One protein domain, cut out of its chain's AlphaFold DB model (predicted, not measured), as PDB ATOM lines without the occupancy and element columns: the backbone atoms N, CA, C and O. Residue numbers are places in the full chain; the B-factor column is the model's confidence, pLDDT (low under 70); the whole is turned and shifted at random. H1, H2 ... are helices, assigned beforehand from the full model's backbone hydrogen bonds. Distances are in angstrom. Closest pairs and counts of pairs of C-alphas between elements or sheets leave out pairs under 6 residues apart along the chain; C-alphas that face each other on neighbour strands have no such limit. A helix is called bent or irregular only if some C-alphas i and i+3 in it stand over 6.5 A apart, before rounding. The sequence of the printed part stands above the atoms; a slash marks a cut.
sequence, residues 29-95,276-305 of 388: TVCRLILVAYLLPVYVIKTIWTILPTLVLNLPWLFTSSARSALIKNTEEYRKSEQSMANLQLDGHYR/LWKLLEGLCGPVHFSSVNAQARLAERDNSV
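This is residues 29 to 95 and 276 to 305 of the 388 residues of a protein of Talaromyces atroroseus (UniProt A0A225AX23). Short H3 packs in the corner between H1b and H2; H4 splays away from H2, and residues 29 to 46 of long, bent H1 stick out as an arm. The printed part, all helix, has 97 residues with four named helices, H1 to H4 in order. It is loose, radius of gyration of the C-alphas 17.0 A, spanning 49 by 40 by 27 A.

Find C-alpha 29 at (24.474, 46.114, 117.729), where H1, residues 29 to 62, begins; assigned as one helix by its hydrogen bonds, it is bent, C-alphas 50 and 53 being 7.1 A apart. Its arms are H1a, residues 29 to 50, 30.1 A, and H1b, residues 53 to 62, 15.5 A. Then come H2, residues 65 to 90, 37.5 A; H3, residues 276 to 284, 12.3 A; and H4, residues 286 to 305, 27.9 A, ending at (40.220, 19.090, 114.051).

H1b and H2 touch only at the corner, closest C-alphas Trp 61 and Ala 67, 4.8 A. Look at residues 68 to 76 of H2: they alone touch H3, about perpendicular at 85 degrees, closest C-alphas Leu 71 and Gly 282, 4.6 A. Every O i to N i+4 pair is within hydrogen-bond range in H2 and H3, against 16 of 18 in H1a, 3 of 6 in H1b and 13 of 16 in H4.

Residues 96 to 275 are cut out, C-alphas 95 and 276 being 34.5 A apart; no printed residue is under 70 in pLDDT.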
ATOM      1  N   THR A  29      23.071  45.936 117.349       72.19
ATOM      2  CA  THR A  29      24.474  46.114 117.729       72.19
ATOM      3  C   THR A  29      24.721  47.230 118.749       72.19
ATOM      4  O   THR A  29      25.351  46.948 119.765       72.19
ATOM      5  N   VAL A  30      24.240  48.465 118.555       75.69
ATOM      6  CA  VAL A  30      24.476  49.559 119.528       75.69
ATOM      7  C   VAL A  30      23.775  49.262 120.853       75.69
ATOM      8  O   VAL A  30      24.401  49.354 121.907       75.69
ATOM      9  N   CYS A  31      22.517  48.816 120.816       76.62
ATOM     10  CA  CYS A  31      21.789  48.406 122.019       76.62
ATOM     11  C   CYS A  31      22.486  47.240 122.742       76.62
ATOM     12  O   CYS A  31      22.599  47.249 123.966       76.62
ATOM     13  N   ARG A  32      23.011  46.261 121.995       79.44
ATOM     14  CA  ARG A  32      23.794  45.134 122.523       79.44
ATOM     15  C   ARG A  32      25.108  45.608 123.138       79.44
ATOM     16  O   ARG A  32      25.449  45.149 124.218       79.44
ATOM     17  N   LEU A  33      25.824  46.541 122.509       84.38
ATOM     18  CA  LEU A  33      27.055  47.123 123.056       84.38
ATOM     19  C   LEU A  33      26.790  47.891 124.350       84.38
ATOM     20  O   LEU A  33      27.522  47.712 125.319       84.38
ATOM     21  N   ILE A  34      25.722  48.691 124.389       84.69
ATOM     22  CA  ILE A  34      25.267  49.370 125.604       84.69
ATOM     23  C   ILE A  34      24.954  48.332 126.687       84.69
ATOM     24  O   ILE A  34      25.448  48.440 127.807       84.69
ATOM     25  N   LEU A  35      24.203  47.281 126.352       83.50
ATOM     26  CA  LEU A  35      23.883  46.207 127.287       83.50
ATOM     27  C   LEU A  35      25.146  45.500 127.803       83.50
ATOM     28  O   LEU A  35      25.269  45.288 129.005       83.50
ATOM     29  N   VAL A  36      26.115  45.190 126.939       88.62
ATOM     30  CA  VAL A  36      27.419  44.636 127.342       88.62
ATOM     31  C   VAL A  36      28.153  45.597 128.276       88.62
ATOM     32  O   VAL A  36      28.657  45.159 129.308       88.62
ATOM     33  N   ALA A  37      28.177  46.895 127.965       91.19
ATOM     34  CA  ALA A  37      28.819  47.911 128.797       91.19
ATOM     35  C   ALA A  37      28.191  48.009 130.197       91.19
ATOM     36  O   ALA A  37      28.910  48.257 131.163       91.19
ATOM     37  N   TYR A  38      26.885  47.753 130.331       91.25
ATOM     38  CA  TYR A  38      26.206  47.670 131.627       91.25
ATOM     39  C   TYR A  38      26.420  46.329 132.341       91.25
ATOM     40  O   TYR A  38      26.674  46.304 133.545       91.25
ATOM     41  N   LEU A  39      26.332  45.204 131.627       89.44
ATOM     42  CA  LEU A  39      26.443  43.870 132.224       89.44
ATOM     43  C   LEU A  39      27.877  43.544 132.660       89.44
ATOM     44  O   LEU A  39      28.073  42.905 133.691       89.44
ATOM     45  N   LEU A  40      28.889  43.980 131.906       94.69
ATOM     46  CA  LEU A  40      30.290  43.663 132.178       94.69
ATOM     47  C   LEU A  40      30.750  44.075 133.591       94.69
ATOM     48  O   LEU A  40      31.245  43.206 134.311       94.69
ATOM     49  N   PRO A  41      30.583  45.332 134.048       97.06
ATOM     50  CA  PRO A  41      30.990  45.717 135.399       97.06
ATOM     51  C   PRO A  41      30.221  44.948 136.481       97.06
ATOM     52  O   PRO A  41      30.827  44.526 137.464       97.06
ATOM     53  N   VAL A  42      28.926  44.679 136.285       95.88
ATOM     54  CA  VAL A  42      28.125  43.870 137.224       95.88
ATOM     55  C   VAL A  42      28.675  42.444 137.322       95.88
ATOM     56  O   VAL A  42      28.848  41.912 138.420       95.88
ATOM     57  N   TYR A  43      29.008  41.833 136.183       95.50
ATOM     58  CA  TYR A  43      29.627  40.511 136.127       95.50
ATOM     59  C   TYR A  43      30.996  40.485 136.816       95.50
ATOM     60  O   TYR A  43      31.269  39.573 137.600       95.50
ATOM     61  N   VAL A  44      31.846  41.486 136.573       96.12
ATOM     62  CA  VAL A  44      33.165  41.605 137.213       96.12
ATOM     63  C   VAL A  44      33.022  41.738 138.728       96.12
ATOM     64  O   VAL A  44      33.662  40.982 139.457       96.12
ATOM     65  N   ILE A  45      32.139  42.616 139.214       97.50
ATOM     66  CA  ILE A  45      31.880  42.797 140.651       97.50
ATOM     67  C   ILE A  45      31.407  41.485 141.279       97.50
ATOM     68  O   ILE A  45      31.964  41.054 142.288       97.50
ATOM     69  N   LYS A  46      30.429  40.809 140.664       96.25
ATOM     70  CA  LYS A  46      29.953  39.505 141.141       96.25
ATOM     71  C   LYS A  46      31.089  38.482 141.195       96.25
ATOM     72  O   LYS A  46      31.193  37.722 142.159       96.25
ATOM     73  N   THR A  47      31.920  38.431 140.160       95.31
ATOM     74  CA  THR A  47      33.024  37.470 140.055       95.31
ATOM     75  C   THR A  47      34.059  37.718 141.151       95.31
ATOM     76  O   THR A  47      34.414  36.784 141.867       95.31
ATOM     77  N   ILE A  48      34.460  38.978 141.361       96.88
ATOM     78  CA  ILE A  48      35.342  39.388 142.464       96.88
ATOM     79  C   ILE A  48      34.730  38.999 143.808       96.88
ATOM     80  O   ILE A  48      35.394  38.346 144.605       96.88
ATOM     81  N   TRP A  49      33.457  39.328 144.042       97.75
ATOM     82  CA  TRP A  49      32.753  38.986 145.281       97.75
ATOM     83  C   TRP A  49      32.726  37.477 145.547       97.75
ATOM     84  O   TRP A  49      32.893  37.036 146.679       97.75
ATOM     85  N   THR A  50      32.557  36.678 144.493       96.19
ATOM     86  CA  THR A  50      32.529  35.212 144.584       96.19
ATOM     87  C   THR A  50      33.902  34.633 144.942       96.19
ATOM     88  O   THR A  50      33.975  33.657 145.680       96.19
ATOM     89  N   ILE A  51      34.983  35.230 144.431       97.69
ATOM     90  CA  ILE A  51      36.368  34.774 144.632       97.69
ATOM     91  C   ILE A  51      36.962  35.299 145.949       97.69
ATOM     92  O   ILE A  51      37.839  34.662 146.536       97.69
ATOM     93  N   LEU A  52      36.492  36.454 146.430       98.00
ATOM     94  CA  LEU A  52      37.078  37.186 147.554       98.00
ATOM     95  C   LEU A  52      37.283  36.335 148.823       98.00
ATOM     96  O   LEU A  52      38.378  36.410 149.382       98.00
ATOM     97  N   PRO A  53      36.329  35.496 149.280       98.31
ATOM     98  CA  PRO A  53      36.545  34.668 150.465       98.31
ATOM     99  C   PRO A  53      37.718  33.695 150.299       98.31
ATOM    100  O   PRO A  53      38.573  33.599 151.176       98.31
ATOM    101  N   THR A  54      37.800  33.010 149.156       98.00
ATOM    102  CA  THR A  54      38.885  32.064 148.859       98.00
ATOM    103  C   THR A  54      40.225  32.778 148.729       98.00
ATOM    104  O   THR A  54      41.217  32.317 149.290       98.00
ATOM    105  N   LEU A  55      40.239  33.940 148.071       98.06
ATOM    106  CA  LEU A  55      41.417  34.795 147.961       98.06
ATOM    107  C   LEU A  55      41.958  35.192 149.342       98.06
ATOM    108  O   LEU A  55      43.151  35.041 149.591       98.06
ATOM    109  N   VAL A  56      41.094  35.658 150.251       98.19
ATOM    110  CA  VAL A  56      41.482  36.051 151.619       98.19
ATOM    111  C   VAL A  56      42.037  34.859 152.402       98.19
ATOM    112  O   VAL A  56      43.075  34.987 153.049       98.19
ATOM    113  N   LEU A  57      41.389  33.693 152.313       98.19
ATOM    114  CA  LEU A  57      41.823  32.476 153.008       98.19
ATOM    115  C   LEU A  57      43.164  31.938 152.491       98.19
ATOM    116  O   LEU A  57      43.965  31.424 153.272       98.19
ATOM    117  N   ASN A  58      43.429  32.079 151.193       98.25
ATOM    118  CA  ASN A  58      44.656  31.595 150.567       98.25
ATOM    119  C   ASN A  58      45.795  32.626 150.590       98.25
ATOM    120  O   ASN A  58      46.944  32.257 150.357       98.25
ATOM    121  N   LEU A  59      45.529  33.901 150.893       98.19
ATOM    122  CA  LEU A  59      46.545  34.959 150.894       98.19
ATOM    123  C   LEU A  59      47.779  34.640 151.770       98.19
ATOM    124  O   LEU A  59      48.898  34.855 151.296       98.19
ATOM    125  N   PRO A  60      47.645  34.055 152.983       98.25
ATOM    126  CA  PRO A  60      48.801  33.674 153.799       98.25
ATOM    127  C   PRO A  60      49.736  32.651 153.131       98.25
ATOM    128  O   PRO A  60      50.918  32.572 153.466       98.25
ATOM    129  N   TRP A  61      49.247  31.885 152.153       97.75
ATOM    130  CA  TRP A  61      50.028  30.862 151.453       97.75
ATOM    131  C   TRP A  61      51.035  31.468 150.463       97.75
ATOM    132  O   TRP A  61      51.887  30.758 149.931       97.75
ATOM    133  N   LEU A  62      50.993  32.784 150.222       97.75
ATOM    134  CA  LEU A  62      51.958  33.472 149.362       97.75
ATOM    135  C   LEU A  62      53.315  33.726 150.035       97.75
ATOM    136  O   LEU A  62      54.310  33.941 149.329       97.75
ATOM    137  N   PHE A  63      53.374  33.695 151.372       97.81
ATOM    138  CA  PHE A  63      54.558  34.101 152.137       97.81
ATOM    139  C   PHE A  63      55.674  33.050 152.180       97.81
ATOM    140  O   PHE A  63      56.817  33.399 152.471       97.81
ATOM    141  N   THR A  64      55.394  31.785 151.851       97.81
ATOM    142  CA  THR A  64      56.410  30.719 151.833       97.81
ATOM    143  C   THR A  64      56.475  30.030 150.474       97.81
ATOM    144  O   THR A  64      55.483  29.911 149.756       97.81
ATOM    145  N   SER A  65      57.665  29.560 150.091       97.88
ATOM    146  CA  SER A  65      57.855  28.833 148.830       97.88
ATOM    147  C   SER A  65      57.071  27.519 148.798       97.88
ATOM    148  O   SER A  65      56.461  27.206 147.779       97.88
ATOM    149  N   SER A  66      57.033  26.782 149.912       98.12
ATOM    150  CA  SER A  66      56.293  25.522 150.030       98.12
ATOM    151  C   SER A  66      54.784  25.715 149.863       98.12
ATOM    152  O   SER A  66      54.154  24.943 149.140       98.12
ATOM    153  N   ALA A  67      54.207  26.764 150.455       98.06
ATOM    154  CA  ALA A  67      52.778  27.039 150.339       98.06
ATOM    155  C   ALA A  67      52.393  27.522 148.928       98.06
ATOM    156  O   ALA A  67      51.384  27.068 148.386       98.06
ATOM    157  N   ARG A  68      53.235  28.329 148.262       98.56
ATOM    158  CA  ARG A  68      53.036  28.677 146.839       98.56
ATOM    159  C   ARG A  68      53.050  27.444 145.937       98.56
ATOM    160  O   ARG A  68      52.172  27.300 145.087       98.56
ATOM    161  N   SER A  69      54.003  26.535 146.145       98.44
ATOM    162  CA  SER A  69      54.051  25.262 145.415       98.44
ATOM    163  C   SER A  69      52.805  24.408 145.669       98.44
ATOM    164  O   SER A  69      52.320  23.758 144.748       98.44
ATOM    165  N   ALA A  70      52.244  24.442 146.882       98.44
ATOM    166  CA  ALA A  70      50.998  23.750 147.195       98.44
ATOM    167  C   ALA A  70      49.786  24.344 146.450       98.44
ATOM    168  O   ALA A  70      48.974  23.581 145.931       98.44
ATOM    169  N   LEU A  71      49.685  25.675 146.316       98.56
ATOM    170  CA  LEU A  71      48.636  26.326 145.512       98.56
ATOM    171  C   LEU A  71      48.717  25.934 144.027       98.56
ATOM    172  O   LEU A  71      47.697  25.635 143.398       98.56
ATOM    173  N   ILE A  72      49.933  25.900 143.474       98.75
ATOM    174  CA  ILE A  72      50.178  25.462 142.092       98.75
ATOM    175  C   ILE A  72      49.800  23.987 141.927       98.75
ATOM    176  O   ILE A  72      49.061  23.648 141.004       98.75
ATOM    177  N   LYS A  73      50.241  23.119 142.845       98.56
ATOM    178  CA  LYS A  73      49.913  21.688 142.824       98.56
ATOM    179  C   LYS A  73      48.400  21.454 142.882       98.56
ATOM    180  O   LYS A  73      47.879  20.708 142.061       98.56
ATOM    181  N   ASN A  74      47.691  22.136 143.782       98.38
ATOM    182  CA  ASN A  74      46.231  22.061 143.885       98.38
ATOM    183  C   ASN A  74      45.542  22.476 142.569       98.38
ATOM    184  O   ASN A  74      44.591  21.840 142.123       98.38
ATOM    185  N   THR A  75      46.058  23.514 141.909       98.50
ATOM    186  CA  THR A  75      45.573  23.950 140.590       98.50
ATOM    187  C   THR A  75      45.741  22.866 139.530       98.50
ATOM    188  O   THR A  75      44.815  22.575 138.772       98.50
ATOM    189  N   GLU A  76      46.916  22.244 139.468       98.56
ATOM    190  CA  GLU A  76      47.199  21.179 138.504       98.56
ATOM    191  C   GLU A  76      46.360  19.925 138.768       98.56
ATOM    192  O   GLU A  76      45.808  19.351 137.828       98.56
ATOM    193  N   GLU A  77      46.206  19.531 140.034       98.62
ATOM    194  CA  GLU A  77      45.349  18.415 140.442       98.62
ATOM    195  C   GLU A  77      43.884  18.668 140.071       98.62
ATOM    196  O   GLU A  77      43.227  17.780 139.520       98.62
ATOM    197  N   TYR A  78      43.390  19.891 140.281       98.50
ATOM    198  CA  TYR A  78      42.039  20.279 139.891       98.50
ATOM    199  C   TYR A  78      41.828  20.191 138.374       98.50
ATOM    200  O   TYR A  78      40.895  19.529 137.912       98.50
ATOM    201  N   ARG A  79      42.728  20.786 137.582       97.94
ATOM    202  CA  ARG A  79      42.674  20.717 136.112       97.94
ATOM    203  C   ARG A  79      42.735  19.276 135.609       97.94
ATOM    204  O   ARG A  79      41.975  18.907 134.715       97.94
ATOM    205  N   LYS A  80      43.598  18.445 136.205       98.25
ATOM    206  CA  LYS A  80      43.703  17.013 135.890       98.25
ATOM    207  C   LYS A  80      42.402  16.275 136.205       98.25
ATOM    208  O   LYS A  80      41.990  15.427 135.419       98.25
ATOM    209  N   SER A  81      41.743  16.601 137.316       98.06
ATOM    210  CA  SER A  81      40.437  16.037 137.670       98.06
ATOM    211  C   SER A  81      39.356  16.419 136.653       98.06
ATOM    212  O   SER A  81      38.641  15.538 136.173       98.06
ATOM    213  N   GLU A  82      39.276  17.693 136.251       97.50
ATOM    214  CA  GLU A  82      38.328  18.134 135.217       97.50
ATOM    215  C   GLU A  82      38.592  17.456 133.866       97.50
ATOM    216  O   GLU A  82      37.646  17.019 133.211       97.50
ATOM    217  N   GLN A  83      39.861  17.325 133.467       97.50
ATOM    218  CA  GLN A  83      40.243  16.608 132.249       97.50
ATOM    219  C   GLN A  83      39.871  15.125 132.327       97.50
ATOM    220  O   GLN A  83      39.315  14.575 131.383       97.50
ATOM    221  N   SER A  84      40.149  14.469 133.455       98.00
ATOM    222  CA  SER A  84      39.815  13.058 133.653       98.00
ATOM    223  C   SER A  84      38.311  12.822 133.572       98.00
ATOM    224  O   SER A  84      37.881  11.847 132.966       98.00
ATOM    225  N   MET A  85      37.504  13.704 134.165       97.50
ATOM    226  CA  MET A  85      36.048  13.639 134.067       97.50
ATOM    227  C   MET A  85      35.575  13.828 132.623       97.50
ATOM    228  O   MET A  85      34.742  13.055 132.165       97.50
ATOM    229  N   ALA A  86      36.113  14.821 131.911       96.50
ATOM    230  CA  ALA A  86      35.792  15.066 130.509       96.50
ATOM    231  C   ALA A  86      36.110  13.844 129.628       96.50
ATOM    232  O   ALA A  86      35.260  13.412 128.855       96.50
ATOM    233  N   ASN A  87      37.276  13.219 129.819       97.12
ATOM    234  CA  ASN A  87      37.653  11.996 129.107       97.12
ATOM    235  C   ASN A  87      36.701  10.835 129.436       97.12
ATOM    236  O   ASN A  87      36.148  10.223 128.533       97.12
ATOM    237  N   LEU A  88      36.407  10.591 130.721       96.25
ATOM    238  CA  LEU A  88      35.445   9.554 131.118       96.25
ATOM    239  C   LEU A  88      34.053   9.790 130.517       96.25
ATOM    240  O   LEU A  88      33.329   8.833 130.249       96.25
ATOM    241  N   GLN A  89      33.649  11.051 130.343       94.25
ATOM    242  CA  GLN A  89      32.397  11.399 129.677       94.25
ATOM    243  C   GLN A  89      32.464  11.115 128.180       94.25
ATOM    244  O   GLN A  89      31.530  10.507 127.666       94.25
ATOM    245  N   LEU A  90      33.565  11.479 127.514       93.62
ATOM    246  CA  LEU A  90      33.790  11.186 126.098       93.62
ATOM    247  C   LEU A  90      33.787   9.684 125.805       93.62
ATOM    248  O   LEU A  90      33.261   9.272 124.777       93.62
ATOM    249  N   ASP A  91      34.330   8.883 126.721       94.75
ATOM    250  CA  ASP A  91      34.440   7.428 126.591       94.75
ATOM    251  C   ASP A  91      33.156   6.695 127.034       94.75
ATOM    252  O   ASP A  91      33.044   5.478 126.917       94.75
ATOM    253  N   GLY A  92      32.165   7.413 127.579       91.06
ATOM    254  CA  GLY A  92      30.916   6.819 128.075       91.06
ATOM    255  C   GLY A  92      31.038   6.056 129.404       91.06
ATOM    256  O   GLY A  92      30.101   5.366 129.816       91.06
ATOM    257  N   HIS A  93      32.162   6.193 130.110       94.81
ATOM    258  CA  HIS A  93      32.426   5.543 131.400       94.81
ATOM    259  C   HIS A  93      32.045   6.394 132.618       94.81
ATOM    260  O   HIS A  93      31.959   5.874 133.732       94.81
ATOM    261  N   TYR A  94      31.789   7.691 132.436       93.94
ATOM    262  CA  TYR A  94      31.390   8.565 133.534       93.94
ATOM    263  C   TYR A  94      30.014   8.186 134.095       93.94
ATOM    264  O   TYR A  94      29.036   8.007 133.363       93.94
ATOM    265  N   ARG A  95      29.927   8.098 135.423       93.19
ATOM    266  CA  ARG A  95      28.676   7.883 136.153       93.19
ATOM    267  C   ARG A  95      28.362   9.128 136.962       93.19
ATOM    268  O   ARG A  95      29.140   9.522 137.828       93.19
ATOM    269  N   LEU A 276      53.080  31.742 137.247       98.31
ATOM    270  CA  LEU A 276      52.327  32.887 137.750       98.31
ATOM    271  C   LEU A 276      50.816  32.671 137.614       98.31
ATOM    272  O   LEU A 276      50.090  32.874 138.582       98.31
ATOM    273  N   TRP A 277      50.337  32.212 136.454       98.44
ATOM    274  CA  TRP A 277      48.911  31.941 136.275       98.44
ATOM    275  C   TRP A 277      48.418  30.838 137.210       98.44
ATOM    276  O   TRP A 277      47.390  31.005 137.857       98.44
ATOM    277  N   LYS A 278      49.151  29.721 137.311       98.69
ATOM    278  CA  LYS A 278      48.783  28.614 138.209       98.69
ATOM    279  C   LYS A 278      48.735  29.064 139.669       98.69
ATOM    280  O   LYS A 278      47.846  28.652 140.403       98.69
ATOM    281  N   LEU A 279      49.655  29.937 140.081       98.62
ATOM    282  CA  LEU A 279      49.638  30.530 141.414       98.62
ATOM    283  C   LEU A 279      48.395  31.406 141.629       98.62
ATOM    284  O   LEU A 279      47.750  31.276 142.665       98.62
ATOM    285  N   LEU A 280      48.042  32.264 140.663       98.44
ATOM    286  CA  LEU A 280      46.848  33.118 140.730       98.44
ATOM    287  C   LEU A 280      45.551  32.300 140.747       98.44
ATOM    288  O   LEU A 280      44.645  32.605 141.513       98.44
ATOM    289  N   GLU A 281      45.471  31.242 139.944       98.44
ATOM    290  CA  GLU A 281      44.337  30.313 139.934       98.44
ATOM    291  C   GLU A 281      44.205  29.566 141.266       98.44
ATOM    292  O   GLU A 281      43.114  29.505 141.829       98.44
ATOM    293  N   GLY A 282      45.317  29.077 141.819       98.44
ATOM    294  CA  GLY A 282      45.340  28.443 143.135       98.44
ATOM    295  C   GLY A 282      44.921  29.402 144.245       98.44
ATOM    296  O   GLY A 282      44.099  29.048 145.086       98.44
ATOM    297  N   LEU A 283      45.431  30.635 144.207       98.44
ATOM    298  CA  LEU A 283      45.102  31.700 145.149       98.44
ATOM    299  C   LEU A 283      43.603  32.038 145.113       98.44
ATOM    300  O   LEU A 283      42.955  32.079 146.155       98.44
ATOM    301  N   CYS A 284      43.041  32.214 143.919       98.44
ATOM    302  CA  CYS A 284      41.631  32.534 143.716       98.44
ATOM    303  C   CYS A 284      40.693  31.321 143.842       98.44
ATOM    304  O   CYS A 284      39.481  31.501 143.800       98.44
ATOM    305  N   GLY A 285      41.223  30.105 143.996       98.25
ATOM    306  CA  GLY A 285      40.455  28.864 144.007       98.25
ATOM    307  C   GLY A 285      40.265  28.282 142.598       98.25
ATOM    308  O   GLY A 285      39.499  28.847 141.810       98.25
ATOM    309  N   PRO A 286      40.849  27.108 142.286       98.06
ATOM    310  CA  PRO A 286      40.804  26.527 140.937       98.06
ATOM    311  C   PRO A 286      39.390  26.289 140.384       98.06
ATOM    312  O   PRO A 286      39.158  26.401 139.183       98.06
ATOM    313  N   VAL A 287      38.405  26.041 141.257       97.12
ATOM    314  CA  VAL A 287      36.993  25.860 140.873       97.12
ATOM    315  C   VAL A 287      36.382  27.088 140.188       97.12
ATOM    316  O   VAL A 287      35.499  26.955 139.342       97.12
ATOM    317  N   HIS A 288      36.869  28.294 140.490       96.94
ATOM    318  CA  HIS A 288      36.399  29.518 139.837       96.94
ATOM    319  C   HIS A 288      36.932  29.661 138.401       96.94
ATOM    320  O   HIS A 288      36.442  30.494 137.643       96.94
ATOM    321  N   PHE A 289      37.878  28.806 137.997       97.50
ATOM    322  CA  PHE A 289      38.465  28.761 136.659       97.50
ATOM    323  C   PHE A 289      37.896  27.627 135.791       97.50
ATOM    324  O   PHE A 289      38.283  27.504 134.630       97.50
ATOM    325  N   SER A 290      36.910  26.851 136.266       96.75
ATOM    326  CA  SER A 290      36.281  25.758 135.499       96.75
ATOM    327  C   SER A 290      35.757  26.154 134.118       96.75
ATOM    328  O   SER A 290      35.716  25.327 133.204       96.75
ATOM    329  N   SER A 291      35.273  27.387 133.943       95.75
ATOM    330  CA  SER A 291      34.854  27.905 132.629       95.75
ATOM    331  C   SER A 291      36.061  28.136 131.722       95.75
ATOM    332  O   SER A 291      36.082  27.654 130.595       95.75
ATOM    333  N   VAL A 292      37.122  28.756 132.241       96.81
ATOM    334  CA  VAL A 292      38.380  28.972 131.510       96.81
ATOM    335  C   VAL A 292      39.041  27.643 131.135       96.81
ATOM    336  O   VAL A 292      39.585  27.505 130.037       96.81
ATOM    337  N   ASN A 293      38.986  26.638 132.008       97.25
ATOM    338  CA  ASN A 293      39.487  25.290 131.733       97.25
ATOM    339  C   ASN A 293      38.686  24.591 130.630       97.25
ATOM    340  O   ASN A 293      39.291  24.024 129.726       97.25
ATOM    341  N   ALA A 294      37.352  24.691 130.643       95.88
ATOM    342  CA  ALA A 294      36.524  24.175 129.551       95.88
ATOM    343  C   ALA A 294      36.826  24.864 128.211       95.88
ATOM    344  O   ALA A 294      36.989  24.179 127.206       95.88
ATOM    345  N   GLN A 295      36.990  26.191 128.212       96.25
ATOM    346  CA  GLN A 295      37.357  26.943 127.008       96.25
ATOM    347  C   GLN A 295      38.720  26.530 126.438       96.25
ATOM    348  O   GLN A 295      38.863  26.467 125.220       96.25
ATOM    349  N   ALA A 296      39.722  26.226 127.278       97.44
ATOM    350  CA  ALA A 296      40.994  25.686 126.773       97.44
ATOM    351  C   ALA A 296      40.807  24.354 126.081       97.44
ATOM    352  O   ALA A 296      41.286  24.204 124.967       97.44
ATOM    353  N   ARG A 297      40.130  23.408 126.738       95.75
ATOM    354  CA  ARG A 297      39.953  22.066 126.179       95.75
ATOM    355  C   ARG A 297      39.258  22.133 124.828       95.75
ATOM    356  O   ARG A 297      39.699  21.496 123.877       95.75
ATOM    357  N   LEU A 298      38.223  22.964 124.717       93.88
ATOM    358  CA  LEU A 298      37.538  23.170 123.447       93.88
ATOM    359  C   LEU A 298      38.445  23.853 122.405       93.88
ATOM    360  O   LEU A 298      38.438  23.446 121.249       93.88
ATOM    361  N   ALA A 299      39.284  24.818 122.797       94.44
ATOM    362  CA  ALA A 299      40.266  25.435 121.896       94.44
ATOM    363  C   ALA A 299      41.393  24.472 121.458       94.44
ATOM    364  O   ALA A 299      41.871  24.550 120.326       94.44
ATOM    365  N   GLU A 300      41.829  23.561 122.326       95.00
ATOM    366  CA  GLU A 300      42.771  22.484 121.996       95.00
ATOM    367  C   GLU A 300      42.126  21.481 121.034       95.00
ATOM    368  O   GLU A 300      42.743  21.080 120.045       95.00
ATOM    369  N   ARG A 301      40.856  21.133 121.271       91.50
ATOM    370  CA  ARG A 301      40.082  20.270 120.379       91.50
ATOM    371  C   ARG A 301      39.892  20.910 119.007       91.50
ATOM    372  O   ARG A 301      40.131  20.226 118.015       91.50
ATOM    373  N   ASP A 302      39.552  22.198 118.944       90.06
ATOM    374  CA  ASP A 302      39.493  22.977 117.697       90.06
ATOM    375  C   ASP A 302      40.803  22.849 116.902       90.06
ATOM    376  O   ASP A 302      40.791  22.527 115.716       90.06
ATOM    377  N   ASN A 303      41.957  22.971 117.567       91.44
ATOM    378  CA  ASN A 303      43.256  22.799 116.905       91.44
ATOM    379  C   ASN A 303      43.463  21.399 116.348       91.44
ATOM    380  O   ASN A 303      44.061  21.257 115.287       91.44
ATOM    381  N   SER A 304      42.983  20.375 117.054       90.56
ATOM    382  CA  SER A 304      43.127  18.991 116.605       90.56
ATOM    383  C   SER A 304      42.276  18.665 115.373       90.56
ATOM    384  O   SER A 304      42.666  17.807 114.588       90.56
ATOM    385  N   VAL A 305      41.140  19.349 115.177       88.38
ATOM    386  CA  VAL A 305      40.220  19.090 114.051       88.38
ATOM    387  C   VAL A 305      40.409  20.058 112.885       88.38
ATOM    388  O   VAL A 305      39.978  19.777 111.773       88.38
TER     389      VAL A 305